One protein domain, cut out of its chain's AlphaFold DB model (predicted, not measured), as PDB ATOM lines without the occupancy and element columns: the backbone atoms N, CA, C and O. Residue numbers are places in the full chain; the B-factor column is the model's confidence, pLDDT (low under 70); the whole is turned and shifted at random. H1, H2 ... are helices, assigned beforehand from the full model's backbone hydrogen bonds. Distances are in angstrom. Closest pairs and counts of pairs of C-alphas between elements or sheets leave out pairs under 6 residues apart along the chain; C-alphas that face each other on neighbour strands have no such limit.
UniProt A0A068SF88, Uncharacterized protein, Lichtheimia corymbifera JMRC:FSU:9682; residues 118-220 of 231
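What this domain is: This is residues 118 to 220 of the 231 residues of an uncharacterized protein of Lichtheimia corymbifera JMRC:FSU:9682 (UniProt A0A068SF88). Three shorter helices, H1, H2 and H3, gather round the first part of the long helix H4, whose end sticks out from residue 211 as an arm. An unnamed stretch, residues 118 to 140, precedes H1. The printed part has 103 residues, 67 of them in four named helices in the order H1, H2, H3, H4 along the chain, with no named strand; it is all helix in class and compact, with a radius of gyration of the C-alphas of 14.6 A and spans of 50 by 29 by 22 A.

Where its parts are: Find C-alpha 191 at (-11.378, 36.632, -0.580); H4, residues 191 to 218, runs 38.3 A to C-alpha 218 at (20.212, 16.714, 7.966), with a kink of 33 degrees near residue 201. Look earlier for H1, residues 141 to 155, 21.2 A; H2, 159 to 170, 13.4 A; and H3, 173 to 184, 14.6 A.

How they stand to each other: H4 touches H1, closest at C-alphas Leu 199 and Ala 141, 6.1 A. H4 touches H3 at a steep tilt of 48 degrees. H2 and H3 form a hairpin. Every O i to N i+4 pair is within hydrogen-bond range in H1, but 4 of 8 in H2, 6 of 8 in H3 and 22 of 24 in H4.

The domain as a whole: The printed part has no cut. Residues 126 to 129 and 204 to 220 have pLDDT under 70.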
ATOM      1  N   LYS A 118       1.857  52.650  -2.716       78.06
ATOM      2  CA  LYS A 118       3.118  52.429  -1.989       78.06
ATOM      3  C   LYS A 118       2.951  51.549  -0.749       78.06
ATOM      4  O   LYS A 118       3.914  50.899  -0.342       78.06
ATOM      5  N   GLU A 119       1.753  51.547  -0.169       79.56
ATOM      6  CA  GLU A 119       1.395  50.798   1.041       79.56
ATOM      7  C   GLU A 119       0.972  49.360   0.731       79.56
ATOM      8  O   GLU A 119       0.808  48.547   1.640       79.56
ATOM      9  N   VAL A 120       0.802  49.029  -0.552       84.38
ATOM     10  CA  VAL A 120       0.508  47.667  -0.989       84.38
ATOM     11  C   VAL A 120       1.755  46.806  -0.760       84.38
ATOM     12  O   VAL A 120       2.821  47.120  -1.299       84.38
ATOM     13  N   PRO A 121       1.665  45.729   0.040       86.38
ATOM     14  CA  PRO A 121       2.786  44.818   0.210       86.38
ATOM     15  C   PRO A 121       3.010  44.037  -1.087       86.38
ATOM     16  O   PRO A 121       2.052  43.628  -1.740       86.38
ATOM     17  N   LEU A 122       4.270  43.796  -1.439       87.38
ATOM     18  CA  LEU A 122       4.618  42.998  -2.610       87.38
ATOM     19  C   LEU A 122       4.531  41.503  -2.277       87.38
ATOM     20  O   LEU A 122       4.959  41.069  -1.207       87.38
ATOM     21  N   PHE A 123       3.981  40.707  -3.189       86.06
ATOM     22  CA  PHE A 123       3.914  39.256  -3.065       86.06
ATOM     23  C   PHE A 123       5.282  38.648  -3.371       86.06
ATOM     24  O   PHE A 123       5.632  38.413  -4.526       86.06
ATOM     25  N   GLN A 124       6.053  38.395  -2.318       85.31
ATOM     26  CA  GLN A 124       7.352  37.739  -2.409       85.31
ATOM     27  C   GLN A 124       7.550  36.783  -1.237       85.31
ATOM     28  O   GLN A 124       7.449  37.174  -0.074       85.31
ATOM     29  N   ILE A 125       7.802  35.517  -1.563       79.25
ATOM     30  CA  ILE A 125       7.936  34.426  -0.599       79.25
ATOM     31  C   ILE A 125       9.393  33.967  -0.578       79.25
ATOM     32  O   ILE A 125      10.024  33.821  -1.627       79.25
ATOM     33  N   ALA A 126       9.925  33.742   0.619       67.56
ATOM     34  CA  ALA A 126      11.280  33.271   0.833       67.56
ATOM     35  C   ALA A 126      11.533  31.964   0.063       67.56
ATOM     36  O   ALA A 126      10.790  30.997   0.201       67.56
ATOM     37  N   GLY A 127      12.598  31.951  -0.743       62.50
ATOM     38  CA  GLY A 127      13.025  30.801  -1.547       62.50
ATOM     39  C   GLY A 127      12.320  30.630  -2.904       62.50
ATOM     40  O   GLY A 127      12.680  29.739  -3.664       62.50
ATOM     41  N   PHE A 128      11.366  31.498  -3.245       67.38
ATOM     42  CA  PHE A 128      10.938  31.678  -4.635       67.38
ATOM     43  C   PHE A 128      11.785  32.780  -5.288       67.38
ATOM     44  O   PHE A 128      13.011  32.767  -5.212       67.38
ATOM     45  N   SER A 129      11.132  33.759  -5.906       64.19
ATOM     46  CA  SER A 129      11.755  34.923  -6.513       64.19
ATOM     47  C   SER A 129      11.566  36.127  -5.595       64.19
ATOM     48  O   SER A 129      10.447  36.433  -5.176       64.19
ATOM     49  N   VAL A 130      12.668  36.813  -5.291       75.19
ATOM     50  CA  VAL A 130      12.649  38.133  -4.653       75.19
ATOM     51  C   VAL A 130      12.673  39.166  -5.770       75.19
ATOM     52  O   VAL A 130      13.653  39.257  -6.506       75.19
ATOM     53  N   PHE A 131      11.569  39.893  -5.925       73.50
ATOM     54  CA  PHE A 131      11.387  40.856  -7.015       73.50
ATOM     55  C   PHE A 131      11.864  42.254  -6.630       73.50
ATOM     56  O   PHE A 131      12.389  42.977  -7.470       73.50
ATOM     57  N   ASP A 132      11.698  42.620  -5.359       77.62
ATOM     58  CA  ASP A 132      12.162  43.888  -4.814       77.62
ATOM     59  C   ASP A 132      12.752  43.650  -3.420       77.62
ATOM     60  O   ASP A 132      12.039  43.411  -2.442       77.62
ATOM     61  N   SER A 133      14.080  43.717  -3.329       75.19
ATOM     62  CA  SER A 133      14.816  43.537  -2.074       75.19
ATOM     63  C   SER A 133      14.590  44.672  -1.070       75.19
ATOM     64  O   SER A 133      14.897  44.502   0.108       75.19
ATOM     65  N   SER A 134      14.021  45.809  -1.495       74.75
ATOM     66  CA  SER A 134      13.626  46.901  -0.596       74.75
ATOM     67  C   SER A 134      12.295  46.637   0.121       74.75
ATOM     68  O   SER A 134      11.947  47.338   1.077       74.75
ATOM     69  N   LYS A 135      11.536  45.631  -0.329       79.06
ATOM     70  CA  LYS A 135      10.240  45.242   0.233       79.06
ATOM     71  C   LYS A 135      10.382  44.027   1.150       79.06
ATOM     72  O   LYS A 135      11.346  43.272   1.095       79.06
ATOM     73  N   GLU A 136       9.390  43.833   2.013       81.88
ATOM     74  CA  GLU A 136       9.349  42.735   2.986       81.88
ATOM     75  C   GLU A 136       9.208  41.376   2.287       81.88
ATOM     76  O   GLU A 136       8.297  41.197   1.478       81.88
ATOM     77  N   VAL A 137      10.114  40.430   2.558       82.06
ATOM     78  CA  VAL A 137      10.041  39.046   2.054       82.06
ATOM     79  C   VAL A 137       9.327  38.180   3.082       82.06
ATOM     80  O   VAL A 137       9.752  38.095   4.233       82.06
ATOM     81  N   TYR A 138       8.249  37.518   2.670       81.69
ATOM     82  CA  TYR A 138       7.421  36.722   3.569       81.69
ATOM     83  C   TYR A 138       7.926  35.280   3.666       81.69
ATOM     84  O   TYR A 138       8.288  34.694   2.650       81.69
ATOM     85  N   PRO A 139       7.916  34.657   4.854       73.56
ATOM     86  CA  PRO A 139       8.367  33.276   5.007       73.56
ATOM     87  C   PRO A 139       7.429  32.264   4.334       73.56
ATOM     88  O   PRO A 139       7.892  31.226   3.880       73.56
ATOM     89  N   THR A 140       6.125  32.556   4.261       79.88
ATOM     90  CA  THR A 140       5.118  31.710   3.601       79.88
ATOM     91  C   THR A 140       4.057  32.560   2.906       79.88
ATOM     92  O   THR A 140       3.834  33.723   3.269       79.88
ATOM     93  N   ALA A 141       3.331  31.962   1.956       84.88
ATOM     94  CA  ALA A 141       2.163  32.604   1.340       84.88
ATOM     95  C   ALA A 141       1.095  33.017   2.371       84.88
ATOM     96  O   ALA A 141       0.417  34.029   2.201       84.88
ATOM     97  N   GLU A 142       0.958  32.258   3.460       86.00
ATOM     98  CA  GLU A 142       0.026  32.554   4.551       86.00
ATOM     99  C   GLU A 142       0.388  33.846   5.290       86.00
ATOM    100  O   GLU A 142      -0.486  34.676   5.546       86.00
ATOM    101  N   HIS A 143       1.679  34.064   5.559       85.00
ATOM    102  CA  HIS A 143       2.149  35.300   6.186       85.00
ATOM    103  C   HIS A 143       1.843  36.521   5.322       85.00
ATOM    104  O   HIS A 143       1.346  37.524   5.842       85.00
ATOM    105  N   PHE A 144       2.076  36.420   4.010       88.81
ATOM    106  CA  PHE A 144       1.704  37.477   3.073       88.81
ATOM    107  C   PHE A 144       0.199  37.767   3.136       88.81
ATOM    108  O   PHE A 144      -0.189  38.922   3.304       88.81
ATOM    109  N   LEU A 145      -0.653  36.741   3.025       90.75
ATOM    110  CA  LEU A 145      -2.107  36.925   2.967       90.75
ATOM    111  C   LEU A 145      -2.648  37.564   4.249       90.75
ATOM    112  O   LEU A 145      -3.452  38.493   4.177       90.75
ATOM    113  N   ASN A 146      -2.152  37.132   5.409       89.44
ATOM    114  CA  ASN A 146      -2.524  37.708   6.699       89.44
ATOM    115  C   ASN A 146      -2.077  39.177   6.810       89.44
ATOM    116  O   ASN A 146      -2.835  40.042   7.253       89.44
ATOM    117  N   ARG A 147      -0.852  39.495   6.373       88.94
ATOM    118  CA  ARG A 147      -0.356  40.877   6.384       88.94
ATOM    119  C   ARG A 147      -1.135  41.769   5.420       88.94
ATOM    120  O   ARG A 147      -1.514  42.875   5.799       88.94
ATOM    121  N   PHE A 148      -1.404  41.283   4.214       90.12
ATOM    122  CA  PHE A 148      -2.212  41.970   3.213       90.12
ATOM    123  C   PHE A 148      -3.616  42.262   3.753       90.12
ATOM    124  O   PHE A 148      -4.072  43.403   3.699       90.12
ATOM    125  N   GLU A 149      -4.275  41.277   4.364       91.25
ATOM    126  CA  GLU A 149      -5.592  41.462   4.974       91.25
ATOM    127  C   GLU A 149      -5.583  42.519   6.087       91.25
ATOM    128  O   GLU A 149      -6.444  43.400   6.097       91.25
ATOM    129  N   LYS A 150      -4.583  42.496   6.980       87.94
ATOM    130  CA  LYS A 150      -4.425  43.510   8.036       87.94
ATOM    131  C   LYS A 150      -4.267  44.920   7.467       87.94
ATOM    132  O   LYS A 150      -4.936  45.837   7.933       87.94
ATOM    133  N   ILE A 151      -3.422  45.090   6.449       87.44
ATOM    134  CA  ILE A 151      -3.200  46.391   5.799       87.44
ATOM    135  C   ILE A 151      -4.492  46.887   5.145       87.44
ATOM    136  O   ILE A 151      -4.864  48.048   5.323       87.44
ATOM    137  N   LEU A 152      -5.215  46.018   4.437       88.25
ATOM    138  CA  LEU A 152      -6.466  46.404   3.791       88.25
ATOM    139  C   LEU A 152      -7.564  46.731   4.809       88.25
ATOM    140  O   LEU A 152      -8.343  47.652   4.581       88.25
ATOM    141  N   ASN A 153      -7.637  46.009   5.925       86.88
ATOM    142  CA  ASN A 153      -8.596  46.305   6.989       86.88
ATOM    143  C   ASN A 153      -8.269  47.615   7.724       86.88
ATOM    144  O   ASN A 153      -9.188  48.284   8.184       86.88
ATOM    145  N   ALA A 154      -6.992  47.999   7.809       84.19
ATOM    146  CA  ALA A 154      -6.574  49.251   8.436       84.19
ATOM    147  C   ALA A 154      -6.798  50.486   7.542       84.19
ATOM    148  O   ALA A 154      -7.111  51.559   8.051       84.19
ATOM    149  N   ASN A 155      -6.639  50.348   6.220       82.75
ATOM    150  CA  ASN A 155      -6.594  51.492   5.296       82.75
ATOM    151  C   ASN A 155      -7.826  51.632   4.386       82.75
ATOM    152  O   ASN A 155      -7.998  52.657   3.723       82.75
ATOM    153  N   THR A 156      -8.683  50.610   4.335       83.75
ATOM    154  CA  THR A 156      -9.833  50.545   3.421       83.75
ATOM    155  C   THR A 156     -11.110  50.157   4.172       83.75
ATOM    156  O   THR A 156     -11.081  49.808   5.348       83.75
ATOM    157  N   ILE A 157     -12.253  50.133   3.481       79.31
ATOM    158  CA  ILE A 157     -13.569  49.759   4.052       79.31
ATOM    159  C   ILE A 157     -13.712  48.227   4.268       79.31
ATOM    160  O   ILE A 157     -14.800  47.695   4.495       79.31
ATOM    161  N   GLY A 158     -12.591  47.504   4.221       80.69
ATOM    162  CA  GLY A 158     -12.462  46.096   4.578       80.69
ATOM    163  C   GLY A 158     -11.971  45.232   3.420       80.69
ATOM    164  O   GLY A 158     -12.448  45.341   2.285       80.69
ATOM    165  N   CYS A 159     -11.068  44.301   3.735       85.25
ATOM    166  CA  CYS A 159     -10.378  43.448   2.769       85.25
ATOM    167  C   CYS A 159     -11.342  42.729   1.814       85.25
ATOM    168  O   CYS A 159     -11.186  42.803   0.597       85.25
ATOM    169  N   LYS A 160     -12.422  42.127   2.333       86.62
ATOM    170  CA  LYS A 160     -13.396  41.350   1.538       86.62
ATOM    171  C   LYS A 160     -14.055  42.139   0.401       86.62
ATOM    172  O   LYS A 160     -14.466  41.531  -0.588       86.62
ATOM    173  N   LYS A 161     -14.143  43.467   0.525       83.38
ATOM    174  CA  LYS A 161     -14.754  44.350  -0.478       83.38
ATOM    175  C   LYS A 161     -13.726  44.945  -1.442       83.38
ATOM    176  O   LYS A 161     -14.057  45.174  -2.600       83.38
ATOM    177  N   THR A 162     -12.493  45.172  -0.989       87.12
ATOM    178  CA  THR A 162     -11.484  45.950  -1.730       87.12
ATOM    179  C   THR A 162     -10.333  45.113  -2.294       87.12
ATOM    180  O   THR A 162      -9.619  45.585  -3.176       87.12
ATOM    181  N   TRP A 163     -10.175  43.849  -1.884       89.31
ATOM    182  CA  TRP A 163      -9.040  43.004  -2.285       89.31
ATOM    183  C   TRP A 163      -8.856  42.862  -3.800       89.31
ATOM    184  O   TRP A 163      -7.725  42.820  -4.268       89.31
ATOM    185  N   LYS A 164      -9.935  42.843  -4.598       88.75
ATOM    186  CA  LYS A 164      -9.836  42.734  -6.069       88.75
ATOM    187  C   LYS A 164      -9.178  43.944  -6.725       88.75
ATOM    188  O   LYS A 164      -8.661  43.819  -7.828       88.75
ATOM    189  N   ARG A 165      -9.214  45.100  -6.061       86.75
ATOM    190  CA  ARG A 165      -8.560  46.328  -6.518       86.75
ATOM    191  C   ARG A 165      -7.074  46.332  -6.164       86.75
ATOM    192  O   ARG A 165      -6.263  46.766  -6.970       86.75
ATOM    193  N   TRP A 166      -6.736  45.849  -4.970       87.94
ATOM    194  CA  TRP A 166      -5.398  45.993  -4.389       87.94
ATOM    195  C   TRP A 166      -4.486  44.786  -4.615       87.94
ATOM    196  O   TRP A 166      -3.283  44.957  -4.771       87.94
ATOM    197  N   LEU A 167      -5.037  43.572  -4.682       88.81
ATOM    198  CA  LEU A 167      -4.246  42.355  -4.867       88.81
ATOM    199  C   LEU A 167      -3.484  42.334  -6.204       88.81
ATOM    200  O   LEU A 167      -2.324  41.947  -6.176       88.81
ATOM    201  N   PRO A 168      -4.038  42.786  -7.349       88.44
ATOM    202  CA  PRO A 168      -3.268  42.859  -8.594       88.44
ATOM    203  C   PRO A 168      -2.023  43.748  -8.491       88.44
ATOM    204  O   PRO A 168      -1.023  43.468  -9.132       88.44
ATOM    205  N   LEU A 169      -2.064  44.796  -7.658       86.62
ATOM    206  CA  LEU A 169      -0.925  45.693  -7.436       86.62
ATOM    207  C   LEU A 169       0.143  45.075  -6.525       86.62
ATOM    208  O   LEU A 169       1.295  45.491  -6.557       86.62
ATOM    209  N   ALA A 170      -0.243  44.092  -5.710       87.56
ATOM    210  CA  ALA A 170       0.679  43.327  -4.884       87.56
ATOM    211  C   ALA A 170       1.421  42.250  -5.687       87.56
ATOM    212  O   ALA A 170       2.434  41.740  -5.220       87.56
ATOM    213  N   VAL A 171       0.911  41.855  -6.858       87.56
ATOM    214  CA  VAL A 171       1.412  40.700  -7.606       87.56
ATOM    215  C   VAL A 171       2.506  41.130  -8.595       87.56
ATOM    216  O   VAL A 171       2.263  41.993  -9.437       87.56
ATOM    217  N   PRO A 172       3.703  40.518  -8.537       84.81
ATOM    218  CA  PRO A 172       4.753  40.709  -9.531       84.81
ATOM    219  C   PRO A 172       4.313  40.277 -10.932       84.81
ATOM    220  O   PRO A 172       3.546  39.324 -11.084       84.81
ATOM    221  N   HIS A 173       4.873  40.921 -11.957       81.12
ATOM    222  CA  HIS A 173       4.528  40.678 -13.362       81.12
ATOM    223  C   HIS A 173       4.613  39.190 -13.763       81.12
ATOM    224  O   HIS A 173       3.721  38.678 -14.434       81.12
ATOM    225  N   ASP A 174       5.620  38.464 -13.274       77.25
ATOM    226  CA  ASP A 174       5.836  37.043 -13.588       77.25
ATOM    227  C   ASP A 174       4.702  36.126 -13.103       77.25
ATOM    228  O   ASP A 174       4.470  35.049 -13.652       77.25
ATOM    229  N   LEU A 175       3.970  36.549 -12.071       81.88
ATOM    230  CA  LEU A 175       2.850  35.802 -11.503       81.88
ATOM    231  C   LEU A 175       1.493  36.321 -11.999       81.88
ATOM    232  O   LEU A 175       0.473  35.658 -11.791       81.88
ATOM    233  N   ASP A 176       1.468  37.463 -12.686       84.56
ATOM    234  CA  ASP A 176       0.244  38.155 -13.091       84.56
ATOM    235  C   ASP A 176      -0.635  37.284 -14.002       84.56
ATOM    236  O   ASP A 176      -1.841  37.175 -13.779       84.56
ATOM    237  N   HIS A 177      -0.039  36.560 -14.959       85.50
ATOM    238  CA  HIS A 177      -0.783  35.630 -15.820       85.50
ATOM    239  C   HIS A 177      -1.527  34.560 -15.004       85.50
ATOM    240  O   HIS A 177      -2.720  34.315 -15.204       85.50
ATOM    241  N   TRP A 178      -0.843  33.944 -14.035       87.38
ATOM    242  CA  TRP A 178      -1.435  32.903 -13.198       87.38
ATOM    243  C   TRP A 178      -2.534  33.462 -12.284       87.38
ATOM    244  O   TRP A 178      -3.604  32.859 -12.160       87.38
ATOM    245  N   PHE A 179      -2.309  34.630 -11.674       88.31
ATOM    246  CA  PHE A 179      -3.312  35.291 -10.839       88.31
ATOM    247  C   PHE A 179      -4.544  35.701 -11.656       88.31
ATOM    248  O   PHE A 179      -5.674  35.446 -11.227       88.31
ATOM    249  N   LYS A 180      -4.360  36.254 -12.859       87.06
ATOM    250  CA  LYS A 180      -5.455  36.570 -13.788       87.06
ATOM    251  C   LYS A 180      -6.310  35.348 -14.085       87.06
ATOM    252  O   LYS A 180      -7.521  35.399 -13.887       87.06
ATOM    253  N   GLU A 181      -5.694  34.238 -14.469       87.31
ATOM    254  CA  GLU A 181      -6.415  33.032 -14.873       87.31
ATOM    255  C   GLU A 181      -7.080  32.298 -13.694       87.31
ATOM    256  O   GLU A 181      -8.223  31.844 -13.787       87.31
ATOM    257  N   LYS A 182      -6.378  32.152 -12.563       85.25
ATOM    258  CA  LYS A 182      -6.826  31.284 -11.459       85.25
ATOM    259  C   LYS A 182      -7.538  32.028 -10.335       85.25
ATOM    260  O   LYS A 182      -8.398  31.434  -9.677       85.25
ATOM    261  N   VAL A 183      -7.208  33.300 -10.118       86.31
ATOM    262  CA  VAL A 183      -7.736  34.109  -9.010       86.31
ATOM    263  C   VAL A 183      -8.775  35.119  -9.504       86.31
ATOM    264  O   VAL A 183      -9.855  35.204  -8.917       86.31
ATOM    265  N   PHE A 184      -8.506  35.834 -10.601       85.81
ATOM    266  CA  PHE A 184      -9.358  36.944 -11.050       85.81
ATOM    267  C   PHE A 184     -10.411  36.570 -12.108       85.81
ATOM    268  O   PHE A 184     -11.472  37.192 -12.132       85.81
ATOM    269  N   ALA A 185     -10.195  35.537 -12.928       80.25
ATOM    270  CA  ALA A 185     -11.106  35.182 -14.027       80.25
ATOM    271  C   ALA A 185     -12.491  34.677 -13.575       80.25
ATOM    272  O   ALA A 185     -13.464  34.742 -14.328       80.25
ATOM    273  N   ARG A 186     -12.620  34.155 -12.347       79.19
ATOM    274  CA  ARG A 186     -13.881  33.567 -11.869       79.19
ATOM    275  C   ARG A 186     -14.824  34.634 -11.313       79.19
ATOM    276  O   ARG A 186     -14.586  35.208 -10.244       79.19
ATOM    277  N   LYS A 187     -15.964  34.826 -11.984       75.75
ATOM    278  CA  LYS A 187     -17.098  35.585 -11.432       75.75
ATOM    279  C   LYS A 187     -17.532  34.956 -10.100       75.75
ATOM    280  O   LYS A 187     -17.596  33.738  -9.973       75.75
ATOM    281  N   GLY A 188     -17.757  35.788  -9.084       80.00
ATOM    282  CA  GLY A 188     -18.107  35.326  -7.734       80.00
ATOM    283  C   GLY A 188     -16.938  34.833  -6.867       80.00
ATOM    284  O   GLY A 188     -17.179  34.322  -5.779       80.00
ATOM    285  N   MET A 189     -15.673  34.991  -7.290       87.31
ATOM    286  CA  MET A 189     -14.535  34.719  -6.402       87.31
ATOM    287  C   MET A 189     -14.612  35.604  -5.146       87.31
ATOM    288  O   MET A 189     -14.724  36.831  -5.270       87.31
ATOM    289  N   THR A 190     -14.538  34.978  -3.968       90.12
ATOM    290  CA  THR A 190     -14.458  35.621  -2.648       90.12
ATOM    291  C   THR A 190     -13.014  35.647  -2.148       90.12
ATOM    292  O   THR A 190     -12.193  34.848  -2.603       90.12
ATOM    293  N   TRP A 191     -12.708  36.540  -1.199       90.25
ATOM    294  CA  TRP A 191     -11.378  36.632  -0.580       90.25
ATOM    295  C   TRP A 191     -10.932  35.291   0.014       90.25
ATOM    296  O   TRP A 191      -9.861  34.792  -0.319       90.25
ATOM    297  N   ASP A 192     -11.798  34.641   0.793       89.88
ATOM    298  CA  ASP A 192     -11.502  33.355   1.432       89.88
ATOM    299  C   ASP A 192     -11.178  32.250   0.410       89.88
ATOM    300  O   ASP A 192     -10.282  31.426   0.609       89.88
ATOM    301  N   ARG A 193     -11.889  32.228  -0.726       88.19
ATOM    302  CA  ARG A 193     -11.643  31.251  -1.794       88.19
ATOM    303  C   ARG A 193     -10.359  31.568  -2.557       88.19
ATOM    304  O   ARG A 193      -9.628  30.638  -2.892       88.19
ATOM    305  N   ALA A 194     -10.074  32.847  -2.795       88.50
ATOM    306  CA  ALA A 194      -8.818  33.294  -3.388       88.50
ATOM    307  C   ALA A 194      -7.624  32.892  -2.512       88.50
ATOM    308  O   ALA A 194      -6.694  32.267  -3.019       88.50
ATOM    309  N   CYS A 195      -7.698  33.126  -1.197       89.94
ATOM    310  CA  CYS A 195      -6.677  32.706  -0.235       89.94
ATOM    311  C   CYS A 195      -6.403  31.205  -0.327       89.94
ATOM    312  O   CYS A 195      -5.258  30.801  -0.478       89.94
ATOM    313  N   LYS A 196      -7.448  30.366  -0.336       89.38
ATOM    314  CA  LYS A 196      -7.292  28.908  -0.474       89.38
ATOM    315  C   LYS A 196      -6.614  28.498  -1.784       89.38
ATOM    316  O   LYS A 196      -5.818  27.565  -1.784       89.38
ATOM    317  N   VAL A 197      -6.923  29.164  -2.899       88.81
ATOM    318  CA  VAL A 197      -6.297  28.882  -4.206       88.81
ATOM    319  C   VAL A 197      -4.819  29.274  -4.204       88.81
ATOM    320  O   VAL A 197      -3.990  28.498  -4.678       88.81
ATOM    321  N   ILE A 198      -4.494  30.441  -3.643       87.69
ATOM    322  CA  ILE A 198      -3.120  30.934  -3.502       87.69
ATOM    323  C   ILE A 198      -2.331  29.988  -2.593       87.69
ATOM    324  O   ILE A 198      -1.332  29.419  -3.026       87.69
ATOM    325  N   LEU A 199      -2.826  29.709  -1.386       87.38
ATOM    326  CA  LEU A 199      -2.196  28.772  -0.455       87.38
ATOM    327  C   LEU A 199      -1.987  27.402  -1.095       87.38
ATOM    328  O   LEU A 199      -0.875  26.901  -1.106       87.38
ATOM    329  N   LYS A 200      -2.991  26.816  -1.753       85.75
ATOM    330  CA  LYS A 200      -2.820  25.508  -2.407       85.75
ATOM    331  C   LYS A 200      -1.662  25.486  -3.416       85.75
ATOM    332  O   LYS A 200      -0.993  24.463  -3.544       85.75
ATOM    333  N   ARG A 201      -1.428  26.587  -4.141       82.50
ATOM    334  CA  ARG A 201      -0.333  26.688  -5.117       82.50
ATOM    335  C   ARG A 201       1.028  26.820  -4.443       82.50
ATOM    336  O   ARG A 201       1.965  26.155  -4.877       82.50
ATOM    337  N   PHE A 202       1.124  27.670  -3.427       76.44
ATOM    338  CA  PHE A 202       2.402  28.042  -2.825       76.44
ATOM    339  C   PHE A 202       2.777  27.173  -1.618       76.44
ATOM    340  O   PHE A 202       3.944  26.868  -1.464       76.44
ATOM    341  N   THR A 203       1.825  26.621  -0.862       70.56
ATOM    342  CA  THR A 203       2.084  25.690   0.252       70.56
ATOM    343  C   THR A 203       2.725  24.380  -0.211       70.56
ATOM    344  O   THR A 203       3.597  23.859   0.474       70.56
ATOM    345  N   ALA A 204       2.344  23.833  -1.372       58.09
ATOM    346  CA  ALA A 204       2.962  22.605  -1.888       58.09
ATOM    347  C   ALA A 204       4.451  22.805  -2.226       58.09
ATOM    348  O   ALA A 204       5.276  21.929  -1.978       58.09
ATOM    349  N   ALA A 205       4.792  23.979  -2.752       52.62
ATOM    350  CA  ALA A 205       6.156  24.334  -3.106       52.62
ATOM    351  C   ALA A 205       6.959  24.867  -1.897       52.62
ATOM    352  O   ALA A 205       8.127  24.513  -1.768       52.62
ATOM    353  N   ASP A 206       6.324  25.563  -0.945       51.75
ATOM    354  CA  ASP A 206       6.882  25.886   0.379       51.75
ATOM    355  C   ASP A 206       7.263  24.597   1.123       51.75
ATOM    356  O   ASP A 206       8.366  24.480   1.645       51.75
ATOM    357  N   GLN A 207       6.387  23.582   1.124       51.88
ATOM    358  CA  GLN A 207       6.661  22.278   1.736       51.88
ATOM    359  C   GLN A 207       7.786  21.527   1.026       51.88
ATOM    360  O   GLN A 207       8.610  20.901   1.685       51.88
ATOM    361  N   GLN A 208       7.834  21.561  -0.306       52.38
ATOM    362  CA  GLN A 208       8.906  20.922  -1.067       52.38
ATOM    363  C   GLN A 208      10.259  21.582  -0.785       52.38
ATOM    364  O   GLN A 208      11.257  20.887  -0.612       52.38
ATOM    365  N   MET A 209      10.284  22.909  -0.671       52.62
ATOM    366  CA  MET A 209      11.488  23.664  -0.357       52.62
ATOM    367  C   MET A 209      11.911  23.525   1.105       52.62
ATOM    368  O   MET A 209      13.098  23.386   1.380       52.62
ATOM    369  N   HIS A 210      10.959  23.486   2.039       49.50
ATOM    370  CA  HIS A 210      11.229  23.188   3.444       49.50
ATOM    371  C   HIS A 210      11.820  21.787   3.600       49.50
ATOM    372  O   HIS A 210      12.871  21.643   4.212       49.50
ATOM    373  N   LYS A 211      11.231  20.776   2.946       47.19
ATOM    374  CA  LYS A 211      11.764  19.405   2.916       47.19
ATOM    375  C   LYS A 211      13.147  19.338   2.277       47.19
ATOM    376  O   LYS A 211      14.009  18.624   2.774       47.19
ATOM    377  N   ALA A 212      13.380  20.082   1.194       46.59
ATOM    378  CA  ALA A 212      14.693  20.157   0.558       46.59
ATOM    379  C   ALA A 212      15.732  20.811   1.483       46.59
ATOM    380  O   ALA A 212      16.857  20.326   1.582       46.59
ATOM    381  N   LYS A 213      15.344  21.869   2.206       47.78
ATOM    382  CA  LYS A 213      16.181  22.550   3.197       47.78
ATOM    383  C   LYS A 213      16.472  21.658   4.406       47.78
ATOM    384  O   LYS A 213      17.623  21.572   4.811       47.78
ATOM    385  N   GLU A 214      15.475  20.959   4.942       48.22
ATOM    386  CA  GLU A 214      15.637  19.995   6.039       48.22
ATOM    387  C   GLU A 214      16.512  18.812   5.629       48.22
ATOM    388  O   GLU A 214      17.435  18.467   6.358       48.22
ATOM    389  N   ALA A 215      16.288  18.225   4.450       45.34
ATOM    390  CA  ALA A 215      17.129  17.151   3.923       45.34
ATOM    391  C   ALA A 215      18.583  17.614   3.745       45.34
ATOM    392  O   ALA A 215      19.512  16.898   4.109       45.34
ATOM    393  N   TYR A 216      18.782  18.842   3.260       43.56
ATOM    394  CA  TYR A 216      20.100  19.458   3.143       43.56
ATOM    395  C   TYR A 216      20.759  19.698   4.510       43.56
ATOM    396  O   TYR A 216      21.931  19.377   4.678       43.56
ATOM    397  N   THR A 217      20.024  20.201   5.505       46.81
ATOM    398  CA  THR A 217      20.538  20.405   6.870       46.81
ATOM    399  C   THR A 217      20.829  19.078   7.579       46.81
ATOM    400  O   THR A 217      21.858  18.962   8.238       46.81
ATOM    401  N   MET A 218      19.993  18.050   7.396       46.22
ATOM    402  CA  MET A 218      20.212  16.714   7.966       46.22
ATOM    403  C   MET A 218      21.377  15.970   7.303       46.22
ATOM    404  O   MET A 218      22.094  15.251   7.987       46.22
ATOM    405  N   MET A 219      21.632  16.184   6.006       52.59
ATOM    406  CA  MET A 219      22.838  15.674   5.329       52.59
ATOM    407  C   MET A 219      24.115  16.452   5.687       52.59
ATOM    408  O   MET A 219      25.207  16.002   5.350       52.59
ATOM    409  N   GLN A 220      23.995  17.614   6.339       47.25
ATOM    410  CA  GLN A 220      25.128  18.449   6.752       47.25
ATOM    411  C   GLN A 220      25.568  18.264   8.205       47.25
ATOM    412  O   GLN A 220      26.635  18.761   8.561       47.25
TER     413      GLN A 220